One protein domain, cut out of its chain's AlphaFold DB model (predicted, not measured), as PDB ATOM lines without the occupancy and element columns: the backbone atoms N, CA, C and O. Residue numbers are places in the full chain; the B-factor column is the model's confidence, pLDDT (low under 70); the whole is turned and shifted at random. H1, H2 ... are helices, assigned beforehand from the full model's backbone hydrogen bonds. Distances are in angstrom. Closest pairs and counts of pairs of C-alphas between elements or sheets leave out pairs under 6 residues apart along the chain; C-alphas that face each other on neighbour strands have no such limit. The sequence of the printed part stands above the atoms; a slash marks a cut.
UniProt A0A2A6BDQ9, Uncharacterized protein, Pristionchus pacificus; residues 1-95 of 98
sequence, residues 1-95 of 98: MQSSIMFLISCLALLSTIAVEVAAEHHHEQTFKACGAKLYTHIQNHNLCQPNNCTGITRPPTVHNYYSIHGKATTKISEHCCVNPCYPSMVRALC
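AT A GLANCE: This is residues 1 to 95 of the 98 residues of an uncharacterized protein of Pristionchus pacificus (UniProt A0A2A6BDQ9). Look first for a small head of four short helices and loops, H2 to H5, with a long tail sticking out of it: residues 1 to 23 stand free, and H1 lies within that tail. In the head, H3, H5 and H4 have their centres roughly in a row, H2 is on one side of that row, and the long loop of residues 55 to 76 runs along the other. The printed part has 95 residues with five named helices, in the order H1 to H5, and no named strand; the class is all helix, though under half of the residues, 41 of 95, are in named elements. The whole is extended, with a radius of gyration of the C-alphas of 22.9 A and spans of 81 by 24 by 19 A, and the tail makes that length.

HOW THE PARTS SIT: Begin with the longest helix, H1, residues 3 to 14, which touches no helix. Across a long link of 21 residues you reach H2, residues 36 to 45. It touches H4, residues 77 to 83, at a steep tilt of 67 degrees, opposite ways; the closest C-alphas, of Gly 36 and Ser 78, are 6.9 A apart. H5, residues 88 to 95, is close to H4 but not clearly touching, at a shallow tilt of 29 degrees, opposite ways, with the closest C-alphas, Ile 77 and Val 91, 7.4 A apart. H5 and H3, residues 51 to 54, only just touch, with 3 pairs of C-alphas within 8 A, the closest those of Cys 54 and Arg 92 at 6.8 A. In H2 and H4 every O i to N i+4 pair is within hydrogen-bond range, against 6 of 8 in H1 and 3 of 4 in H5; H3 is too short for such a pair.

IN THESE COORDINATES: Find C-alpha 3 at (164.937, 96.250, 142.975); from there H1 runs 18.2 A to C-alpha 14 at (155.534, 102.752, 128.864). H2 measures 14.7 A, H3 5.6 A, H4 10.1 A and H5 10.9 A from first to last C-alpha. H5 ends at C-alpha 95, at (134.378, 128.045, 105.734).

THE WHOLE: The two C-alphas farthest apart, of Met 1 and Gly 71, are 81.0 A apart. Without residues 1 to 23, the body of 72 residues spans 34 by 25 by 20 A. The printed part has no cut; the links H1 to H2 and H3 to H4 are long. Mean pLDDT of the printed part is 73.4, with residues 1 to 28, 58 to 65 and 67 to 71 under 70.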
ATOM      1  N   MET A   1     170.362  96.032 146.074       51.72
ATOM      2  CA  MET A   1     170.574  96.915 144.900       51.72
ATOM      3  C   MET A   1     169.965  96.363 143.597       51.72
ATOM      4  O   MET A   1     170.267  96.888 142.538       51.72
ATOM      5  N   GLN A   2     169.076  95.356 143.641       54.16
ATOM      6  CA  GLN A   2     168.469  94.747 142.439       54.16
ATOM      7  C   GLN A   2     167.045  95.260 142.136       54.16
ATOM      8  O   GLN A   2     166.620  95.246 140.987       54.16
ATOM      9  N   SER A   3     166.326  95.788 143.136       54.72
ATOM     10  CA  SER A   3     164.937  96.250 142.975       54.72
ATOM     11  C   SER A   3     164.791  97.578 142.222       54.72
ATOM     12  O   SER A   3     163.762  97.810 141.601       54.72
ATOM     13  N   SER A   4     165.812  98.442 142.221       52.78
ATOM     14  CA  SER A   4     165.746  99.761 141.564       52.78
ATOM     15  C   SER A   4     165.868  99.687 140.036       52.78
ATOM     16  O   SER A   4     165.384 100.574 139.340       52.78
ATOM     17  N   ILE A   5     166.475  98.620 139.506       57.88
ATOM     18  CA  ILE A   5     166.680  98.429 138.060       57.88
ATOM     19  C   ILE A   5     165.371  97.985 137.384       57.88
ATOM     20  O   ILE A   5     165.065  98.417 136.276       57.88
ATOM     21  N   MET A   6     164.550  97.194 138.080       54.59
ATOM     22  CA  MET A   6     163.284  96.674 137.548       54.59
ATOM     23  C   MET A   6     162.228  97.773 137.328       54.59
ATOM     24  O   MET A   6     161.476  97.721 136.358       54.59
ATOM     25  N   PHE A   7     162.207  98.806 138.180       52.50
ATOM     26  CA  PHE A   7     161.297  99.949 138.022       52.50
ATOM     27  C   PHE A   7     161.677 100.860 136.846       52.50
ATOM     28  O   PHE A   7     160.791 101.375 136.165       52.50
ATOM     29  N   LEU A   8     162.974 101.014 136.555       53.66
ATOM     30  CA  LEU A   8     163.445 101.828 135.430       53.66
ATOM     31  C   LEU A   8     163.111 101.191 134.073       53.66
ATOM     32  O   LEU A   8     162.690 101.894 133.157       53.66
ATOM     33  N   ILE A   9     163.217  99.864 133.960       57.50
ATOM     34  CA  ILE A   9     162.887  99.130 132.724       57.50
ATOM     35  C   ILE A   9     161.374  99.178 132.443       57.50
ATOM     36  O   ILE A   9     160.965  99.324 131.293       57.50
ATOM     37  N   SER A  10     160.540  99.143 133.489       53.16
ATOM     38  CA  SER A  10     159.080  99.261 133.355       53.16
ATOM     39  C   SER A  10     158.635 100.671 132.925       53.16
ATOM     40  O   SER A  10     157.750 100.814 132.083       53.16
ATOM     41  N   CYS A  11     159.298 101.727 133.417       51.66
ATOM     42  CA  CYS A  11     159.031 103.109 132.987       51.66
ATOM     43  C   CYS A  11     159.436 103.380 131.529       51.66
ATOM     44  O   CYS A  11     158.729 104.098 130.826       51.66
ATOM     45  N   LEU A  12     160.541 102.796 131.056       55.06
ATOM     46  CA  LEU A  12     160.990 102.951 129.665       55.06
ATOM     47  C   LEU A  12     160.073 102.233 128.661       55.06
ATOM     48  O   LEU A  12     159.880 102.740 127.560       55.06
ATOM     49  N   ALA A  13     159.453 101.110 129.042       53.53
ATOM     50  CA  ALA A  13     158.519 100.381 128.178       53.53
ATOM     51  C   ALA A  13     157.165 101.099 127.986       53.53
ATOM     52  O   ALA A  13     156.497 100.904 126.970       53.53
ATOM     53  N   LEU A  14     156.767 101.954 128.936       52.84
ATOM     54  CA  LEU A  14     155.534 102.752 128.864       52.84
ATOM     55  C   LEU A  14     155.650 103.990 127.957       52.84
ATOM     56  O   LEU A  14     154.631 104.540 127.554       52.84
ATOM     57  N   LEU A  15     156.867 104.426 127.616       52.91
ATOM     58  CA  LEU A  15     157.107 105.613 126.780       52.91
ATOM     59  C   LEU A  15     157.193 105.307 125.277       52.91
ATOM     60  O   LEU A  15     157.154 106.226 124.463       52.91
ATOM     61  N   SER A  16     157.289 104.035 124.885       50.69
ATOM     62  CA  SER A  16     157.491 103.626 123.487       50.69
ATOM     63  C   SER A  16     156.214 103.416 122.660       50.69
ATOM     64  O   SER A  16     156.314 103.175 121.462       50.69
ATOM     65  N   THR A  17     155.013 103.516 123.238       54.97
ATOM     66  CA  THR A  17     153.745 103.288 122.509       54.97
ATOM     67  C   THR A  17     153.104 104.546 121.925       54.97
ATOM     68  O   THR A  17     152.065 104.450 121.279       54.97
ATOM     69  N   ILE A  18     153.727 105.717 122.063       54.28
ATOM     70  CA  ILE A  18     153.259 106.958 121.425       54.28
ATOM     71  C   ILE A  18     153.933 107.148 120.057       54.28
ATOM     72  O   ILE A  18     154.436 108.218 119.724       54.28
ATOM     73  N   ALA A  19     153.967 106.093 119.242       50.97
ATOM     74  CA  ALA A  19     154.187 106.250 117.812       50.97
ATOM     75  C   ALA A  19     152.889 106.820 117.227       50.97
ATOM     76  O   ALA A  19     152.006 106.089 116.790       50.97
ATOM     77  N   VAL A  20     152.739 108.145 117.313       51.47
ATOM     78  CA  VAL A  20     151.717 108.883 116.574       51.47
ATOM     79  C   VAL A  20     152.070 108.723 115.102       51.47
ATOM     80  O   VAL A  20     152.878 109.472 114.552       51.47
ATOM     81  N   GLU A  21     151.487 107.712 114.470       46.88
ATOM     82  CA  GLU A  21     151.371 107.651 113.024       46.88
ATOM     83  C   GLU A  21     150.512 108.844 112.600       46.88
ATOM     84  O   GLU A  21     149.290 108.768 112.493       46.88
ATOM     85  N   VAL A  22     151.160 109.984 112.356       52.75
ATOM     86  CA  VAL A  22     150.615 111.023 111.481       52.75
ATOM     87  C   VAL A  22     150.705 110.464 110.063       52.75
ATOM     88  O   VAL A  22     151.510 110.894 109.237       52.75
ATOM     89  N   ALA A  23     149.916 109.423 109.798       44.41
ATOM     90  CA  ALA A  23     149.627 108.988 108.454       44.41
ATOM     91  C   ALA A  23     148.836 110.134 107.827       44.41
ATOM     92  O   ALA A  23     147.653 110.330 108.099       44.41
ATOM     93  N   ALA A  24     149.519 110.950 107.030       48.62
ATOM     94  CA  ALA A  24     148.877 111.858 106.101       48.62
ATOM     95  C   ALA A  24     148.174 111.003 105.036       48.62
ATOM     96  O   ALA A  24     148.668 110.868 103.914       48.62
ATOM     97  N   GLU A  25     147.050 110.381 105.406       44.78
ATOM     98  CA  GLU A  25     146.129 109.761 104.466       44.78
ATOM     99  C   GLU A  25     145.738 110.847 103.470       44.78
ATOM    100  O   GLU A  25     144.958 111.756 103.756       44.78
ATOM    101  N   HIS A  26     146.327 110.777 102.279       46.16
ATOM    102  CA  HIS A  26     145.840 111.493 101.114       46.16
ATOM    103  C   HIS A  26     144.523 110.832 100.712       46.16
ATOM    104  O   HIS A  26     144.453 110.092  99.726       46.16
ATOM    105  N   HIS A  27     143.482 111.056 101.516       56.34
ATOM    106  CA  HIS A  27     142.126 110.684 101.173       56.34
ATOM    107  C   HIS A  27     141.843 111.280  99.800       56.34
ATOM    108  O   HIS A  27     141.861 112.497  99.617       56.34
ATOM    109  N   HIS A  28     141.644 110.409  98.813       63.84
ATOM    110  CA  HIS A  28     141.142 110.825  97.518       63.84
ATOM    111  C   HIS A  28     139.740 111.380  97.748       63.84
ATOM    112  O   HIS A  28     138.775 110.631  97.886       63.84
ATOM    113  N   GLU A  29     139.647 112.701  97.878       74.69
ATOM    114  CA  GLU A  29     138.374 113.362  98.095       74.69
ATOM    115  C   GLU A  29     137.477 113.135  96.878       74.69
ATOM    116  O   GLU A  29     137.818 113.489  95.745       74.69
ATOM    117  N   GLN A  30     136.306 112.547  97.114       87.50
ATOM    118  CA  GLN A  30     135.320 112.355  96.065       87.50
ATOM    119  C   GLN A  30     134.748 113.712  95.641       87.50
ATOM    120  O   GLN A  30     134.223 114.470  96.459       87.50
ATOM    121  N   THR A  31     134.820 114.006  94.343       89.94
ATOM    122  CA  THR A  31     134.213 115.216  93.785       89.94
ATOM    123  C   THR A  31     132.695 115.113  93.752       89.94
ATOM    124  O   THR A  31     132.144 114.038  93.503       89.94
ATOM    125  N   PHE A  32     132.014 116.246  93.868       91.81
ATOM    126  CA  PHE A  32     130.564 116.336  93.723       91.81
ATOM    127  C   PHE A  32     130.165 117.532  92.854       91.81
ATOM    128  O   PHE A  32     130.936 118.465  92.652       91.81
ATOM    129  N   LYS A  33     128.934 117.515  92.339       92.38
ATOM    130  CA  LYS A  33     128.351 118.627  91.581       92.38
ATOM    131  C   LYS A  33     126.962 118.913  92.125       92.38
ATOM    132  O   LYS A  33     126.092 118.042  92.104       92.38
ATOM    133  N   ALA A  34     126.760 120.111  92.654       92.38
ATOM    134  CA  ALA A  34     125.514 120.494  93.301       92.38
ATOM    135  C   ALA A  34     125.256 121.994  93.145       92.38
ATOM    136  O   ALA A  34     126.170 122.811  93.202       92.38
ATOM    137  N   CYS A  35     123.982 122.349  92.991       91.50
ATOM    138  CA  CYS A  35     123.521 123.721  92.802       91.50
ATOM    139  C   CYS A  35     122.515 124.108  93.895       91.50
ATOM    140  O   CYS A  35     121.724 123.268  94.338       91.50
ATOM    141  N   GLY A  36     122.493 125.388  94.277       92.44
ATOM    142  CA  GLY A  36     121.453 125.966  95.138       92.44
ATOM    143  C   GLY A  36     121.262 125.216  96.460       92.44
ATOM    144  O   GLY A  36     122.229 124.921  97.160       92.44
ATOM    145  N   ALA A  37     120.015 124.868  96.793       94.44
ATOM    146  CA  ALA A  37     119.685 124.175  98.041       94.44
ATOM    147  C   ALA A  37     120.404 122.824  98.196       94.44
ATOM    148  O   ALA A  37     120.849 122.494  99.289       94.44
ATOM    149  N   LYS A  38     120.597 122.069  97.102       94.50
ATOM    150  CA  LYS A  38     121.302 120.775  97.156       94.50
ATOM    151  C   LYS A  38     122.761 120.931  97.574       94.50
ATOM    152  O   LYS A  38     123.275 120.073  98.283       94.50
ATOM    153  N   LEU A  39     123.412 122.021  97.158       93.06
ATOM    154  CA  LEU A  39     124.770 122.336  97.600       93.06
ATOM    155  C   LEU A  39     124.787 122.588  99.107       93.06
ATOM    156  O   LEU A  39     125.586 121.990  99.818       93.06
ATOM    157  N   TYR A  40     123.870 123.421  99.596       92.25
ATOM    158  CA  TYR A  40     123.774 123.727 101.020       92.25
ATOM    159  C   TYR A  40     123.498 122.475 101.868       92.25
ATOM    160  O   TYR A  40     124.204 122.219 102.839       92.25
ATOM    161  N   THR A  41     122.546 121.633 101.457       94.94
ATOM    162  CA  THR A  41     122.272 120.352 102.122       94.94
ATOM    163  C   THR A  41     123.487 119.425 102.100       94.94
ATOM    164  O   THR A  41     123.780 118.783 103.102       94.94
ATOM    165  N   HIS A  42     124.235 119.367 100.992       93.56
ATOM    166  CA  HIS A  42     125.455 118.561 100.923       93.56
ATOM    167  C   HIS A  42     126.508 119.038 101.934       93.56
ATOM    168  O   HIS A  42     127.075 118.210 102.648       93.56
ATOM    169  N   ILE A  43     126.713 120.355 102.037       91.88
ATOM    170  CA  ILE A  43     127.632 120.983 103.000       91.88
ATOM    171  C   ILE A  43     127.251 120.625 104.437       91.88
ATOM    172  O   ILE A  43     128.126 120.271 105.229       91.88
ATOM    173  N   GLN A  44     125.959 120.693 104.763       93.25
ATOM    174  CA  GLN A  44     125.452 120.352 106.091       93.25
ATOM    175  C   GLN A  44     125.608 118.862 106.397       93.25
ATOM    176  O   GLN A  44     126.175 118.511 107.426       93.25
ATOM    177  N   ASN A  45     125.172 117.983 105.493       94.44
ATOM    178  CA  ASN A  45     125.191 116.536 105.716       94.44
ATOM    179  C   ASN A  45     126.610 115.980 105.890       94.44
ATOM    180  O   ASN A  45     126.808 115.031 106.641       94.44
ATOM    181  N   HIS A  46     127.589 116.578 105.208       91.56
ATOM    182  CA  HIS A  46     128.995 116.179 105.301       91.56
ATOM    183  C   HIS A  46     129.784 117.034 106.293       91.56
ATOM    184  O   HIS A  46     131.001 116.893 106.384       91.56
ATOM    185  N   ASN A  47     129.114 117.918 107.042       92.31
ATOM    186  CA  ASN A  47     129.735 118.743 108.072       92.31
ATOM    187  C   ASN A  47     130.950 119.546 107.566       92.31
ATOM    188  O   ASN A  47     131.887 119.816 108.318       92.31
ATOM    189  N   LEU A  48     130.947 119.956 106.291       88.81
ATOM    190  CA  LEU A  48     132.127 120.545 105.640       88.81
ATOM    191  C   LEU A  48     132.560 121.871 106.278       88.81
ATOM    192  O   LEU A  48     133.717 122.249 106.192       88.81
ATOM    193  N   CYS A  49     131.651 122.574 106.944       88.94
ATOM    194  CA  CYS A  49     131.942 123.854 107.591       88.94
ATOM    195  C   CYS A  49     132.012 123.748 109.119       88.94
ATOM    196  O   CYS A  49     131.929 124.761 109.808       88.94
ATOM    197  N   GLN A  50     132.139 122.534 109.670       90.31
ATOM    198  CA  GLN A  50     132.404 122.377 111.098       90.31
ATOM    199  C   GLN A  50     133.836 122.832 111.431       90.31
ATOM    200  O   GLN A  50     134.759 122.449 110.711       90.31
ATOM    201  N   PRO A  51     134.061 123.563 112.541       82.81
ATOM    202  CA  PRO A  51     135.390 124.066 112.916       82.81
ATOM    203  C   PRO A  51     136.471 122.979 113.009       82.81
ATOM    204  O   PRO A  51     137.621 123.199 112.640       82.81
ATOM    205  N   ASN A  52     136.089 121.772 113.436       85.88
ATOM    206  CA  ASN A  52     136.996 120.626 113.555       85.88
ATOM    207  C   ASN A  52     137.534 120.146 112.194       85.88
ATOM    208  O   ASN A  52     138.589 119.521 112.131       85.88
ATOM    209  N   ASN A  53     136.843 120.481 111.100       83.75
ATOM    210  CA  ASN A  53     137.234 120.149 109.734       83.75
ATOM    211  C   ASN A  53     138.126 121.228 109.097       83.75
ATOM    212  O   ASN A  53     138.329 121.212 107.885       83.75
ATOM    213  N   CYS A  54     138.701 122.144 109.876       81.00
ATOM    214  CA  CYS A  54     139.671 123.121 109.372       81.00
ATOM    215  C   CYS A  54     141.130 122.657 109.467       81.00
ATOM    216  O   CYS A  54     142.008 123.239 108.831       81.00
ATOM    217  N   THR A  55     141.404 121.579 110.203       81.38
ATOM    218  CA  THR A  55     142.756 121.030 110.348       81.38
ATOM    219  C   THR A  55     143.310 120.556 109.003       81.38
ATOM    220  O   THR A  55     142.634 119.847 108.257       81.38
ATOM    221  N   GLY A  56     144.550 120.945 108.688       73.94
ATOM    222  CA  GLY A  56     145.243 120.545 107.457       73.94
ATOM    223  C   GLY A  56     144.815 121.303 106.197       73.94
ATOM    224  O   GLY A  56     145.398 121.089 105.133       73.94
ATOM    225  N   ILE A  57     143.853 122.225 106.294       75.31
ATOM    226  CA  ILE A  57     143.547 123.150 105.205       75.31
ATOM    227  C   ILE A  57     144.634 124.226 105.199       75.31
ATOM    228  O   ILE A  57     144.715 125.048 106.103       75.31
ATOM    229  N   THR A  58     145.528 124.179 104.215       64.44
ATOM    230  CA  THR A  58     146.727 125.042 104.177       64.44
ATOM    231  C   THR A  58     146.612 126.208 103.207       64.44
ATOM    232  O   THR A  58     147.419 127.133 103.261       64.44
ATOM    233  N   ARG A  59     145.614 126.191 102.324       55.97
ATOM    234  CA  ARG A  59     145.322 127.278 101.395       55.97
ATOM    235  C   ARG A  59     143.822 127.308 101.118       55.97
ATOM    236  O   ARG A  59     143.250 126.233 100.905       55.97
ATOM    237  N   PRO A  60     143.191 128.489 101.031       57.34
ATOM    238  CA  PRO A  60     141.978 128.553 100.237       57.34
ATOM    239  C   PRO A  60     142.313 128.134  98.815       57.34
ATOM    240  O   PRO A  60     143.470 128.243  98.391       57.34
ATOM    241  N   PRO A  61     141.328 127.732  98.006       57.38
ATOM    242  CA  PRO A  61     141.509 127.953  96.588       57.38
ATOM    243  C   PRO A  61     141.820 129.458  96.453       57.38
ATOM    244  O   PRO A  61     140.962 130.297  96.705       57.38
ATOM    245  N   THR A  62     143.076 129.832  96.175       52.53
ATOM    246  CA  THR A  62     143.467 131.212  95.857       52.53
ATOM    247  C   THR A  62     142.845 131.521  94.511       52.53
ATOM    248  O   THR A  62     143.479 131.458  93.463       52.53
ATOM    249  N   VAL A  63     141.545 131.744  94.531       55.09
ATOM    250  CA  VAL A  63     140.706 131.932  93.370       55.09
ATOM    251  C   VAL A  63     140.174 133.335  93.484       55.09
ATOM    252  O   VAL A  63     139.031 133.584  93.845       55.09
ATOM    253  N   HIS A  64     141.025 134.276  93.080       54.97
ATOM    254  CA  HIS A  64     140.496 135.520  92.535       54.97
ATOM    255  C   HIS A  64     139.418 135.216  91.478       54.97
ATOM    256  O   HIS A  64     138.502 136.009  91.333       54.97
ATOM    257  N   ASN A  65     139.485 134.049  90.808       64.44
ATOM    258  CA  ASN A  65     138.384 133.438  90.069       64.44
ATOM    259  C   ASN A  65     138.462 131.898  90.071       64.44
ATOM    260  O   ASN A  65     139.536 131.329  89.881       64.44
ATOM    261  N   TYR A  66     137.325 131.218  90.220       72.31
ATOM    262  CA  TYR A  66     137.164 129.805  89.888       72.31
ATOM    263  C   TYR A  66     137.059 129.667  88.370       72.31
ATOM    264  O   TYR A  66     136.064 130.078  87.763       72.31
ATOM    265  N   TYR A  67     138.086 129.094  87.749       69.44
ATOM    266  CA  TYR A  67     138.072 128.814  86.319       69.44
ATOM    267  C   TYR A  67     137.122 127.654  86.023       69.44
ATOM    268  O   TYR A  67     137.109 126.637  86.713       69.44
ATOM    269  N   SER A  68     136.291 127.833  85.004       65.50
ATOM    270  CA  SER A  68     135.334 126.835  84.547       65.50
ATOM    271  C   SER A  68     135.791 126.313  83.196       65.50
ATOM    272  O   SER A  68     136.113 127.105  82.312       65.50
ATOM    273  N   ILE A  69     135.770 124.994  83.011       67.81
ATOM    274  CA  ILE A  69     136.003 124.384  81.691       67.81
ATOM    275  C   ILE A  69     134.780 124.628  80.782       67.81
ATOM    276  O   ILE A  69     134.885 124.624  79.560       67.81
ATOM    277  N   HIS A  70     133.614 124.901  81.381       66.81
ATOM    278  CA  HIS A  70     132.322 124.990  80.698       66.81
ATOM    279  C   HIS A  70     131.618 126.351  80.869       66.81
ATOM    280  O   HIS A  70     130.398 126.429  80.742       66.81
ATOM    281  N   GLY A  71     132.331 127.438  81.194       67.25
ATOM    282  CA  GLY A  71     131.688 128.746  81.387       67.25
ATOM    283  C   GLY A  71     132.619 129.895  81.769       67.25
ATOM    284  O   GLY A  71     133.839 129.764  81.746       67.25
ATOM    285  N   LYS A  72     132.023 131.039  82.133       73.88
ATOM    286  CA  LYS A  72     132.765 132.205  82.635       73.88
ATOM    287  C   LYS A  72     133.365 131.895  84.003       73.88
ATOM    288  O   LYS A  72     132.764 131.178  84.804       73.88
ATOM    289  N   ALA A  73     134.543 132.451  84.259       78.56
ATOM    290  CA  ALA A  73     135.141 132.383  85.579       78.56
ATOM    291  C   ALA A  73     134.230 133.103  86.591       78.56
ATOM    292  O   ALA A  73     133.623 134.125  86.262       78.56
ATOM    293  N   THR A  74     134.092 132.545  87.790       80.12
ATOM    294  CA  THR A  74     133.210 133.073  88.843       80.12
ATOM    295  C   THR A  74     133.968 133.188  90.153       80.12
ATOM    296  O   THR A  74     134.873 132.407  90.414       80.12
ATOM    297  N   THR A  75     133.598 134.134  91.005       81.19
ATOM    298  CA  THR A  75     134.118 134.244  92.376       81.19
ATOM    299  C   THR A  75     133.276 133.463  93.381       81.19
ATOM    300  O   THR A  75     133.669 133.297  94.533       81.19
ATOM    301  N   LYS A  76     132.109 132.957  92.966       85.38
ATOM    302  CA  LYS A  76     131.174 132.261  93.847       85.38
ATOM    303  C   LYS A  76     131.329 130.755  93.710       85.38
ATOM    304  O   LYS A  76     131.044 130.176  92.661       85.38
ATOM    305  N   ILE A  77     131.666 130.105  94.820       85.19
ATOM    306  CA  ILE A  77     131.760 128.642  94.896       85.19
ATOM    307  C   ILE A  77     130.452 127.949  94.497       85.19
ATOM    308  O   ILE A  77     130.470 126.894  93.876       85.19
ATOM    309  N   SER A  78     129.307 128.569  94.792       88.31
ATOM    310  CA  SER A  78     127.991 128.020  94.469       88.31
ATOM    311  C   SER A  78     127.714 127.962  92.970       88.31
ATOM    312  O   SER A  78     127.072 127.021  92.506       88.31
ATOM    313  N   GLU A  79     128.218 128.930  92.207       88.62
ATOM    314  CA  GLU A  79     128.158 128.915  90.746       88.62
ATOM    315  C   GLU A  79     129.178 127.912  90.186       88.62
ATOM    316  O   GLU A  79     128.851 127.135  89.288       88.62
ATOM    317  N   HIS A  80     130.384 127.856  90.766       87.75
ATOM    318  CA  HIS A  80     131.418 126.914  90.341       87.75
ATOM    319  C   HIS A  80     130.986 125.451  90.518       87.75
ATOM    320  O   HIS A  80     130.970 124.718  89.529       87.75
ATOM    321  N   CYS A  81     130.547 125.048  91.716       88.94
ATOM    322  CA  CYS A  81     130.106 123.678  92.016       88.94
ATOM    323  C   CYS A  81     128.825 123.264  91.294       88.94
ATOM    324  O   CYS A  81     128.476 122.082  91.265       88.94
ATOM    325  N   CYS A  82     128.105 124.231  90.721       89.62
ATOM    326  CA  CYS A  82     126.934 123.954  89.913       89.62
ATOM    327  C   CYS A  82     127.295 123.555  88.479       89.62
ATOM    328  O   CYS A  82     126.593 122.755  87.862       89.62
ATOM    329  N   VAL A  83     128.395 124.087  87.942       88.44
ATOM    330  CA  VAL A  83     128.809 123.878  86.545       88.44
ATOM    331  C   VAL A  83     129.962 122.876  86.441       88.44
ATOM    332  O   VAL A  83     129.972 122.053  85.523       88.44
ATOM    333  N   ASN A  84     130.866 122.867  87.417       86.00
ATOM    334  CA  ASN A  84     132.070 122.040  87.468       86.00
ATOM    335  C   ASN A  84     132.033 121.086  88.677       86.00
ATOM    336  O   ASN A  84     131.314 121.354  89.644       86.00
ATOM    337  N   PRO A  85     132.781 119.971  88.636       87.94
ATOM    338  CA  PRO A  85     133.008 119.149  89.819       87.94
ATOM    339  C   PRO A  85     133.764 119.944  90.891       87.94
ATOM    340  O   PRO A  85     134.760 120.602  90.602       87.94
ATOM    341  N   CYS A  86     133.292 119.855  92.129       86.62
ATOM    342  CA  CYS A  86     133.886 120.476  93.303       86.62
ATOM    343  C   CYS A  86     134.482 119.440  94.244       86.62
ATOM    344  O   CYS A  86     133.921 118.358  94.429       86.62
ATOM    345  N   TYR A  87     135.578 119.822  94.889       88.12
ATOM    346  CA  TYR A  87     136.175 119.066  95.982       88.12
ATOM    347  C   TYR A  87     135.629 119.553  97.335       88.12
ATOM    348  O   TYR A  87     135.491 120.766  97.531       88.12
ATOM    349  N   PRO A  88     135.341 118.652  98.290       88.88
ATOM    350  CA  PRO A  88     134.993 119.010  99.665       88.88
ATOM    351  C   PRO A  88     135.988 119.977 100.329       88.88
ATOM    352  O   PRO A  88     135.556 120.945 100.958       88.88
ATOM    353  N   SER A  89     137.298 119.784 100.143       85.31
ATOM    354  CA  SER A  89     138.360 120.687 100.626       85.31
ATOM    355  C   SER A  89     138.200 122.130 100.153       85.31
ATOM    356  O   SER A  89     138.422 123.055 100.930       85.31
ATOM    357  N   MET A  90     137.758 122.339  98.910       85.00
ATOM    358  CA  MET A  90     137.530 123.672  98.346       85.00
ATOM    359  C   MET A  90     136.453 124.431  99.130       85.00
ATOM    360  O   MET A  90     136.601 125.620  99.407       85.00
ATOM    361  N   VAL A  91     135.385 123.733  99.525       88.06
ATOM    362  CA  VAL A  91     134.308 124.315 100.334       88.06
ATOM    363  C   VAL A  91     134.743 124.502 101.786       88.06
ATOM    364  O   VAL A  91     134.482 125.557 102.363       88.06
ATOM    365  N   ARG A  92     135.446 123.517 102.361       88.25
ATOM    366  CA  ARG A  92     136.025 123.612 103.712       88.25
ATOM    367  C   ARG A  92     136.895 124.856 103.841       88.25
ATOM    368  O   ARG A  92     136.737 125.611 104.793       88.25
ATOM    369  N   ALA A  93     137.754 125.115 102.860       84.44
ATOM    370  CA  ALA A  93     138.684 126.231 102.923       84.44
ATOM    371  C   ALA A  93     138.001 127.604 102.962       84.44
ATOM    372  O   ALA A  93     138.452 128.476 103.699       84.44
ATOM    373  N   LEU A  94     136.859 127.758 102.284       84.12
ATOM    374  CA  LEU A  94     136.030 128.963 102.404       84.12
ATOM    375  C   LEU A  94     135.444 129.125 103.807       84.12
ATOM    376  O   LEU A  94     135.408 130.227 104.345       84.12
ATOM    377  N   CYS A  95     134.978 128.029 104.403       85.62
ATOM    378  CA  CYS A  95     134.378 128.045 105.734       85.62
ATOM    379  C   CYS A  95     135.398 128.271 106.854       85.62
ATOM    380  O   CYS A  95     135.054 128.830 107.891       85.62
TER     381      CYS A  95